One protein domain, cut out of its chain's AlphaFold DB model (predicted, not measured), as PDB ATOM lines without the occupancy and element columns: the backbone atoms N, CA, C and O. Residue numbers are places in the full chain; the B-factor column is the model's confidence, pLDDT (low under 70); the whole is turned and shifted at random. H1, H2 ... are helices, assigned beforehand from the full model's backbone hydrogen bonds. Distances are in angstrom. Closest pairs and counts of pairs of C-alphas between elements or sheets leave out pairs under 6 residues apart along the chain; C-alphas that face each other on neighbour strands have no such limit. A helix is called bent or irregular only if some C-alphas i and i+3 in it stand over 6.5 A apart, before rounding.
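Overview. This is residues 69 to 112 of the 113 residues of an uncharacterized protein of Pelagibacterium sp. SCN 64-44 (UniProt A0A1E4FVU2). Three short helices make a small triangle, with H1 at the corner between the other two: H2 folds back beside H1 as a helical hairpin, and H3 packs on H1 in another place while staying clear of H2. The ten-residue link from H1 to H2, residues 78 to 87, bows outward round Pro 83, and the six-residue link from H2 to H3, residues 96 to 101, passes by the first residues of H1 before H3 begins. The printed part has 44 residues with three named helices, in the order H1, H2, H3, and no named strand; its class is all helix, with 26 of the 44 residues in the helices. It is compact, with a radius of gyration of the C-alphas of 9.2 A, and its outline is rounded, spanning 22 by 22 by 18 A along its three main axes.

Along the chain. H1 is residues 69 to 77, Ser 69 to Ile 77, nine residues and 12.3 A from first to last C-alpha. It starts at C-alpha 69, at (49.163, 39.917, 39.501), and ends at C-alpha 77, at (45.162, 51.419, 41.110). Residues 78 to 87 follow, with the C-alpha of Pro 83 at (41.931, 52.363, 30.045). H2 is residues 88 to 95, Met 88 to Ile 95, eight residues and 10.4 A from first to last C-alpha. After residues 96 to 101 comes H3, residues 102 to 110, Glu 102 to Asp 110, nine residues and 13.4 A from first to last C-alpha. It ends at C-alpha 110, at (41.456, 57.490, 49.558). H1 and H3 are the longest helices by residues. None of the three helices is bent, and H3 is neither bent nor irregular, but only just: C-alphas 103 and 106 are 6.3 A apart. Residues 111 and 112 follow H3 and end the printed part.

Arrangement. H1 touches both other helices. H1 and H2 touch with 6 pairs of C-alphas within 8 A, and their closest C-alphas are those of Ala 73 and Ile 95, 5.4 A apart. Their lines stand at a shallow tilt of 28 degrees, opposite ways, and the two form a helical hairpin. Their centres are 11.3 A apart. H1 and H3 touch with 4 pairs of C-alphas within 8 A, and their closest C-alphas are those of Ala 74 and Ser 104, 6.0 A apart. Their lines also stand at a shallow tilt of 28 degrees, but they run the same way, with their centres 11.7 A apart. H2 and H3 are apart, though they follow each other in the chain. In H1 and H2 every O i to N i+4 pair is within hydrogen-bond range; in H3, 3 of 5 such pairs are, beside 5 of 6 O i to N i+3 pairs.

Size, cuts and confidence. The printed part runs from residue 69 to residue 112 of a chain of 113 residues and has no cut. The two C-alphas farthest apart are those of Pro 83, in the link from H1 to H2, and Glu 102, the first residue of H3, at 23.0 A. The first and last printed C-alphas, those of Ser 69 and Leu 112, are 22.0 A apart. Both links, H1 to H2 and H2 to H3, are short but not tight. The mean pLDDT of the printed part is 78.2; it is 82 in H1, 82 in H2 and 73 in H3. Confidence is low, with pLDDT under 70, at three printed residues: residue 104, which belongs to H3, and residues 111 to 112.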
ATOM      1  N   SER A  69      50.498  39.443  39.123       79.19
ATOM      2  CA  SER A  69      49.163  39.917  39.501       79.19
ATOM      3  C   SER A  69      49.176  41.146  40.419       79.19
ATOM      4  O   SER A  69      48.370  42.051  40.217       79.19
ATOM      5  N   SER A  70      50.094  41.238  41.387       78.38
ATOM      6  CA  SER A  70      50.155  42.379  42.315       78.38
ATOM      7  C   SER A  70      50.776  43.620  41.679       78.38
ATOM      8  O   SER A  70      50.338  44.738  41.954       78.38
ATOM      9  N   ILE A  71      51.723  43.442  40.753       81.00
ATOM     10  CA  ILE A  71      52.264  44.537  39.932       81.00
ATOM     11  C   ILE A  71      51.166  45.106  39.028       81.00
ATOM     12  O   ILE A  71      51.010  46.323  38.923       81.00
ATOM     13  N   PHE A  72      50.370  44.231  38.409       83.38
ATOM     14  CA  PHE A  72      49.227  44.642  37.603       83.38
ATOM     15  C   PHE A  72      48.183  45.394  38.440       83.38
ATOM     16  O   PHE A  72      47.780  46.492  38.057       83.38
ATOM     17  N   ALA A  73      47.805  44.863  39.606       84.31
ATOM     18  CA  ALA A  73      46.867  45.521  40.514       84.31
ATOM     19  C   ALA A  73      47.352  46.921  40.922       84.31
ATOM     20  O   ALA A  73      46.603  47.889  40.801       84.31
ATOM     21  N   ALA A  74      48.624  47.057  41.315       82.75
ATOM     22  CA  ALA A  74      49.225  48.351  41.635       82.75
ATOM     23  C   ALA A  74      49.169  49.321  40.450       82.75
ATOM     24  O   ALA A  74      48.808  50.483  40.613       82.75
ATOM     25  N   ALA A  75      49.488  48.855  39.242       80.44
ATOM     26  CA  ALA A  75      49.488  49.691  38.049       80.44
ATOM     27  C   ALA A  75      48.073  50.138  37.630       80.44
ATOM     28  O   ALA A  75      47.911  51.258  37.133       80.44
ATOM     29  N   VAL A  76      47.051  49.309  37.870       83.88
ATOM     30  CA  VAL A  76      45.637  49.669  37.687       83.88
ATOM     31  C   VAL A  76      45.199  50.700  38.730       83.88
ATOM     32  O   VAL A  76      44.657  51.734  38.347       83.88
ATOM     33  N   ILE A  77      45.494  50.480  40.018       82.31
ATOM     34  CA  ILE A  77      45.162  51.419  41.110       82.31
ATOM     35  C   ILE A  77      45.898  52.755  40.930       82.31
ATOM     36  O   ILE A  77      45.349  53.824  41.178       82.31
ATOM     37  N   ALA A  78      47.137  52.720  40.441       80.44
ATOM     38  CA  ALA A  78      47.922  53.912  40.144       80.44
ATOM     39  C   ALA A  78      47.445  54.666  38.886       80.44
ATOM     40  O   ALA A  78      47.980  55.737  38.588       80.44
ATOM     41  N   GLY A  79      46.493  54.115  38.121       78.50
ATOM     42  CA  GLY A  79      46.053  54.681  36.847       78.50
ATOM     43  C   GLY A  79      47.201  54.800  35.841       78.50
ATOM     44  O   GLY A  79      47.280  55.784  35.108       78.50
ATOM     45  N   SER A  80      48.157  53.868  35.882       82.75
ATOM     46  CA  SER A  80      49.312  53.804  34.970       82.75
ATOM     47  C   SER A  80      49.055  52.888  33.771       82.75
ATOM     48  O   SER A  80      49.831  52.899  32.821       82.75
ATOM     49  N   LEU A  81      47.959  52.119  33.797       78.94
ATOM     50  CA  LEU A  81      47.520  51.253  32.705       78.94
ATOM     51  C   LEU A  81      46.226  51.779  32.059       78.94
ATOM     52  O   LEU A  81      45.192  51.801  32.733       78.94
ATOM     53  N   PRO A  82      46.229  52.133  30.760       76.94
ATOM     54  CA  PRO A  82      45.006  52.466  30.030       76.94
ATOM     55  C   PRO A  82      44.164  51.207  29.705       76.94
ATOM     56  O   PRO A  82      44.722  50.111  29.582       76.94
ATOM     57  N   PRO A  83      42.828  51.314  29.536       81.06
ATOM     58  CA  PRO A  83      41.931  52.363  30.045       81.06
ATOM     59  C   PRO A  83      42.011  52.535  31.568       81.06
ATOM     60  O   PRO A  83      42.115  51.557  32.306       81.06
ATOM     61  N   THR A  84      41.977  53.786  32.031       80.06
ATOM     62  CA  THR A  84      41.968  54.109  33.462       80.06
ATOM     63  C   THR A  84      40.572  53.866  34.028       80.06
ATOM     64  O   THR A  84      39.630  54.459  33.497       80.06
ATOM     65  N   PRO A  85      40.425  53.046  35.082       79.81
ATOM     66  CA  PRO A  85      39.115  52.782  35.658       79.81
ATOM     67  C   PRO A  85      38.515  54.082  36.196       79.81
ATOM     68  O   PRO A  85      39.180  54.813  36.931       79.81
ATOM     69  N   GLN A  86      37.277  54.379  35.802       79.62
ATOM     70  CA  GLN A  86      36.559  55.573  36.267       79.62
ATOM     71  C   GLN A  86      35.675  55.287  37.480       79.62
ATOM     72  O   GLN A  86      35.339  56.200  38.229       79.62
ATOM     73  N   SER A  87      35.311  54.018  37.676       80.88
ATOM     74  CA  SER A  87      34.494  53.553  38.793       80.88
ATOM     75  C   SER A  87      35.237  52.514  39.627       80.88
ATOM     76  O   SER A  87      36.042  51.732  39.114       80.88
ATOM     77  N   MET A  88      34.911  52.468  40.919       77.00
ATOM     78  CA  MET A  88      35.391  51.440  41.839       77.00
ATOM     79  C   MET A  88      35.015  50.032  41.358       77.00
ATOM     80  O   MET A  88      35.840  49.125  41.405       77.00
ATOM     81  N   GLU A  89      33.806  49.846  40.821       81.38
ATOM     82  CA  GLU A  89      33.380  48.555  40.262       81.38
ATOM     83  C   GLU A  89      34.252  48.131  39.078       81.38
ATOM     84  O   GLU A  89      34.589  46.958  38.942       81.38
ATOM     85  N   GLU A  90      34.666  49.083  38.239       81.62
ATOM     86  CA  GLU A  90      35.545  48.818  37.102       81.62
ATOM     87  C   GLU A  90      36.956  48.449  37.570       81.62
ATOM     88  O   GLU A  90      37.555  47.509  37.046       81.62
ATOM     89  N   LEU A  91      37.458  49.139  38.597       82.00
ATOM     90  CA  LEU A  91      38.737  48.843  39.233       82.00
ATOM     91  C   LEU A  91      38.731  47.437  39.850       82.00
ATOM     92  O   LEU A  91      39.623  46.641  39.554       82.00
ATOM     93  N   ILE A  92      37.697  47.091  40.620       81.88
ATOM     94  CA  ILE A  92      37.529  45.759  41.218       81.88
ATOM     95  C   ILE A  92      37.370  44.696  40.127       81.88
ATOM     96  O   ILE A  92      37.984  43.637  40.214       81.88
ATOM     97  N   ARG A  93      36.619  44.972  39.055       84.62
ATOM     98  CA  ARG A  93      36.455  44.044  37.926       84.62
ATOM     99  C   ARG A  93      37.761  43.801  37.172       84.62
ATOM    100  O   ARG A  93      37.978  42.694  36.687       84.62
ATOM    101  N   ARG A  94      38.628  44.815  37.069       79.62
ATOM    102  CA  ARG A  94      39.947  44.695  36.430       79.62
ATOM    103  C   ARG A  94      40.939  43.935  37.297       79.62
ATOM    104  O   ARG A  94      41.646  43.080  36.781       79.62
ATOM    105  N   ILE A  95      41.006  44.260  38.586       84.50
ATOM    106  CA  ILE A  95      41.924  43.626  39.540       84.50
ATOM    107  C   ILE A  95      41.479  42.186  39.824       84.50
ATOM    108  O   ILE A  95      42.318  41.289  39.928       84.50
ATOM    109  N   GLY A  96      40.170  41.945  39.901       82.81
ATOM    110  CA  GLY A  96      39.585  40.648  40.215       82.81
ATOM    111  C   GLY A  96      40.109  40.120  41.548       82.81
ATOM    112  O   GLY A  96      40.054  40.809  42.563       82.81
ATOM    113  N   SER A  97      40.668  38.910  41.521       75.94
ATOM    114  CA  SER A  97      41.279  38.242  42.680       75.94
ATOM    115  C   SER A  97      42.782  38.524  42.829       75.94
ATOM    116  O   SER A  97      43.491  37.740  43.458       75.94
ATOM    117  N   SER A  98      43.305  39.579  42.196       77.88
ATOM    118  CA  SER A  98      44.730  39.907  42.295       77.88
ATOM    119  C   SER A  98      45.087  40.391  43.700       77.88
ATOM    120  O   SER A  98      44.342  41.146  44.322       77.88
ATOM    121  N   GLU A  99      46.261  39.987  44.182       75.81
ATOM    122  CA  GLU A  99      46.795  40.437  45.467       75.81
ATOM    123  C   GLU A  99      47.043  41.948  45.430       75.81
ATOM    124  O   GLU A  99      47.869  42.437  44.657       75.81
ATOM    125  N   ILE A 100      46.319  42.697  46.262       76.69
ATOM    126  CA  ILE A 100      46.471  44.148  46.361       76.69
ATOM    127  C   ILE A 100      47.665  44.443  47.274       76.69
ATOM    128  O   ILE A 100      47.610  44.117  48.465       76.69
ATOM    129  N   PRO A 101      48.738  45.075  46.766       74.31
ATOM    130  CA  PRO A 101      49.895  45.374  47.595       74.31
ATOM    131  C   PRO A 101      49.564  46.454  48.635       74.31
ATOM    132  O   PRO A 101      48.785  47.372  48.371       74.31
ATOM    133  N   GLU A 102      50.187  46.361  49.814       75.50
ATOM    134  CA  GLU A 102      49.927  47.241  50.969       75.50
ATOM    135  C   GLU A 102      50.069  48.733  50.639       75.50
ATOM    136  O   GLU A 102      49.251  49.552  51.051       75.50
ATOM    137  N   GLU A 103      51.039  49.089  49.798       73.50
ATOM    138  CA  GLU A 103      51.255  50.463  49.320       73.50
ATOM    139  C   GLU A 103      50.055  51.049  48.562       73.50
ATOM    140  O   GLU A 103      49.820  52.257  48.576       73.50
ATOM    141  N   SER A 104      49.284  50.188  47.895       69.50
ATOM    142  CA  SER A 104      48.118  50.586  47.113       69.50
ATOM    143  C   SER A 104      46.851  50.623  47.967       69.50
ATOM    144  O   SER A 104      45.870  51.237  47.555       69.50
ATOM    145  N   GLN A 105      46.865  50.046  49.177       74.44
ATOM    146  CA  GLN A 105      45.715  50.072  50.086       74.44
ATOM    147  C   GLN A 105      45.392  51.489  50.567       74.44
ATOM    148  O   GLN A 105      44.221  51.829  50.698       74.44
ATOM    149  N   ALA A 106      46.403  52.330  50.803       74.88
ATOM    150  CA  ALA A 106      46.187  53.726  51.190       74.88
ATOM    151  C   ALA A 106      45.469  54.511  50.081       74.88
ATOM    152  O   ALA A 106      44.502  55.214  50.357       74.88
ATOM    153  N   ARG A 107      45.879  54.321  48.818       71.56
ATOM    154  CA  ARG A 107      45.195  54.921  47.662       71.56
ATOM    155  C   ARG A 107      43.793  54.367  47.451       71.56
ATOM    156  O   ARG A 107      42.896  55.110  47.081       71.56
ATOM    157  N   LEU A 108      43.596  53.072  47.680       73.44
ATOM    158  CA  LEU A 108      42.275  52.463  47.562       73.44
ATOM    159  C   LEU A 108      41.321  53.001  48.639       73.44
ATOM    160  O   LEU A 108      40.160  53.253  48.343       73.44
ATOM    161  N   LYS A 109      41.817  53.246  49.860       74.75
ATOM    162  CA  LYS A 109      41.060  53.910  50.931       74.75
ATOM    163  C   LYS A 109      40.735  55.369  50.608       74.75
ATOM    164  O   LYS A 109      39.622  55.790  50.879       74.75
ATOM    165  N   ASP A 110      41.671  56.106  50.014       73.25
ATOM    166  CA  ASP A 110      41.456  57.490  49.558       73.25
ATOM    167  C   ASP A 110      40.357  57.581  48.483       73.25
ATOM    168  O   ASP A 110      39.568  58.513  48.477       73.25
ATOM    169  N   LEU A 111      40.238  56.562  47.625       66.31
ATOM    170  CA  LEU A 111      39.149  56.447  46.645       66.31
ATOM    171  C   LEU A 111      37.797  56.005  47.244       66.31
ATOM    172  O   LEU A 111      36.795  56.037  46.532       66.31
ATOM    173  N   LEU A 112      37.764  55.529  48.495       64.19
ATOM    174  CA  LEU A 112      36.550  55.058  49.183       64.19
ATOM    175  C   LEU A 112      35.929  56.104  50.128       64.19
ATOM    176  O   LEU A 112      34.807  55.878  50.586       64.19
TER     177      LEU A 112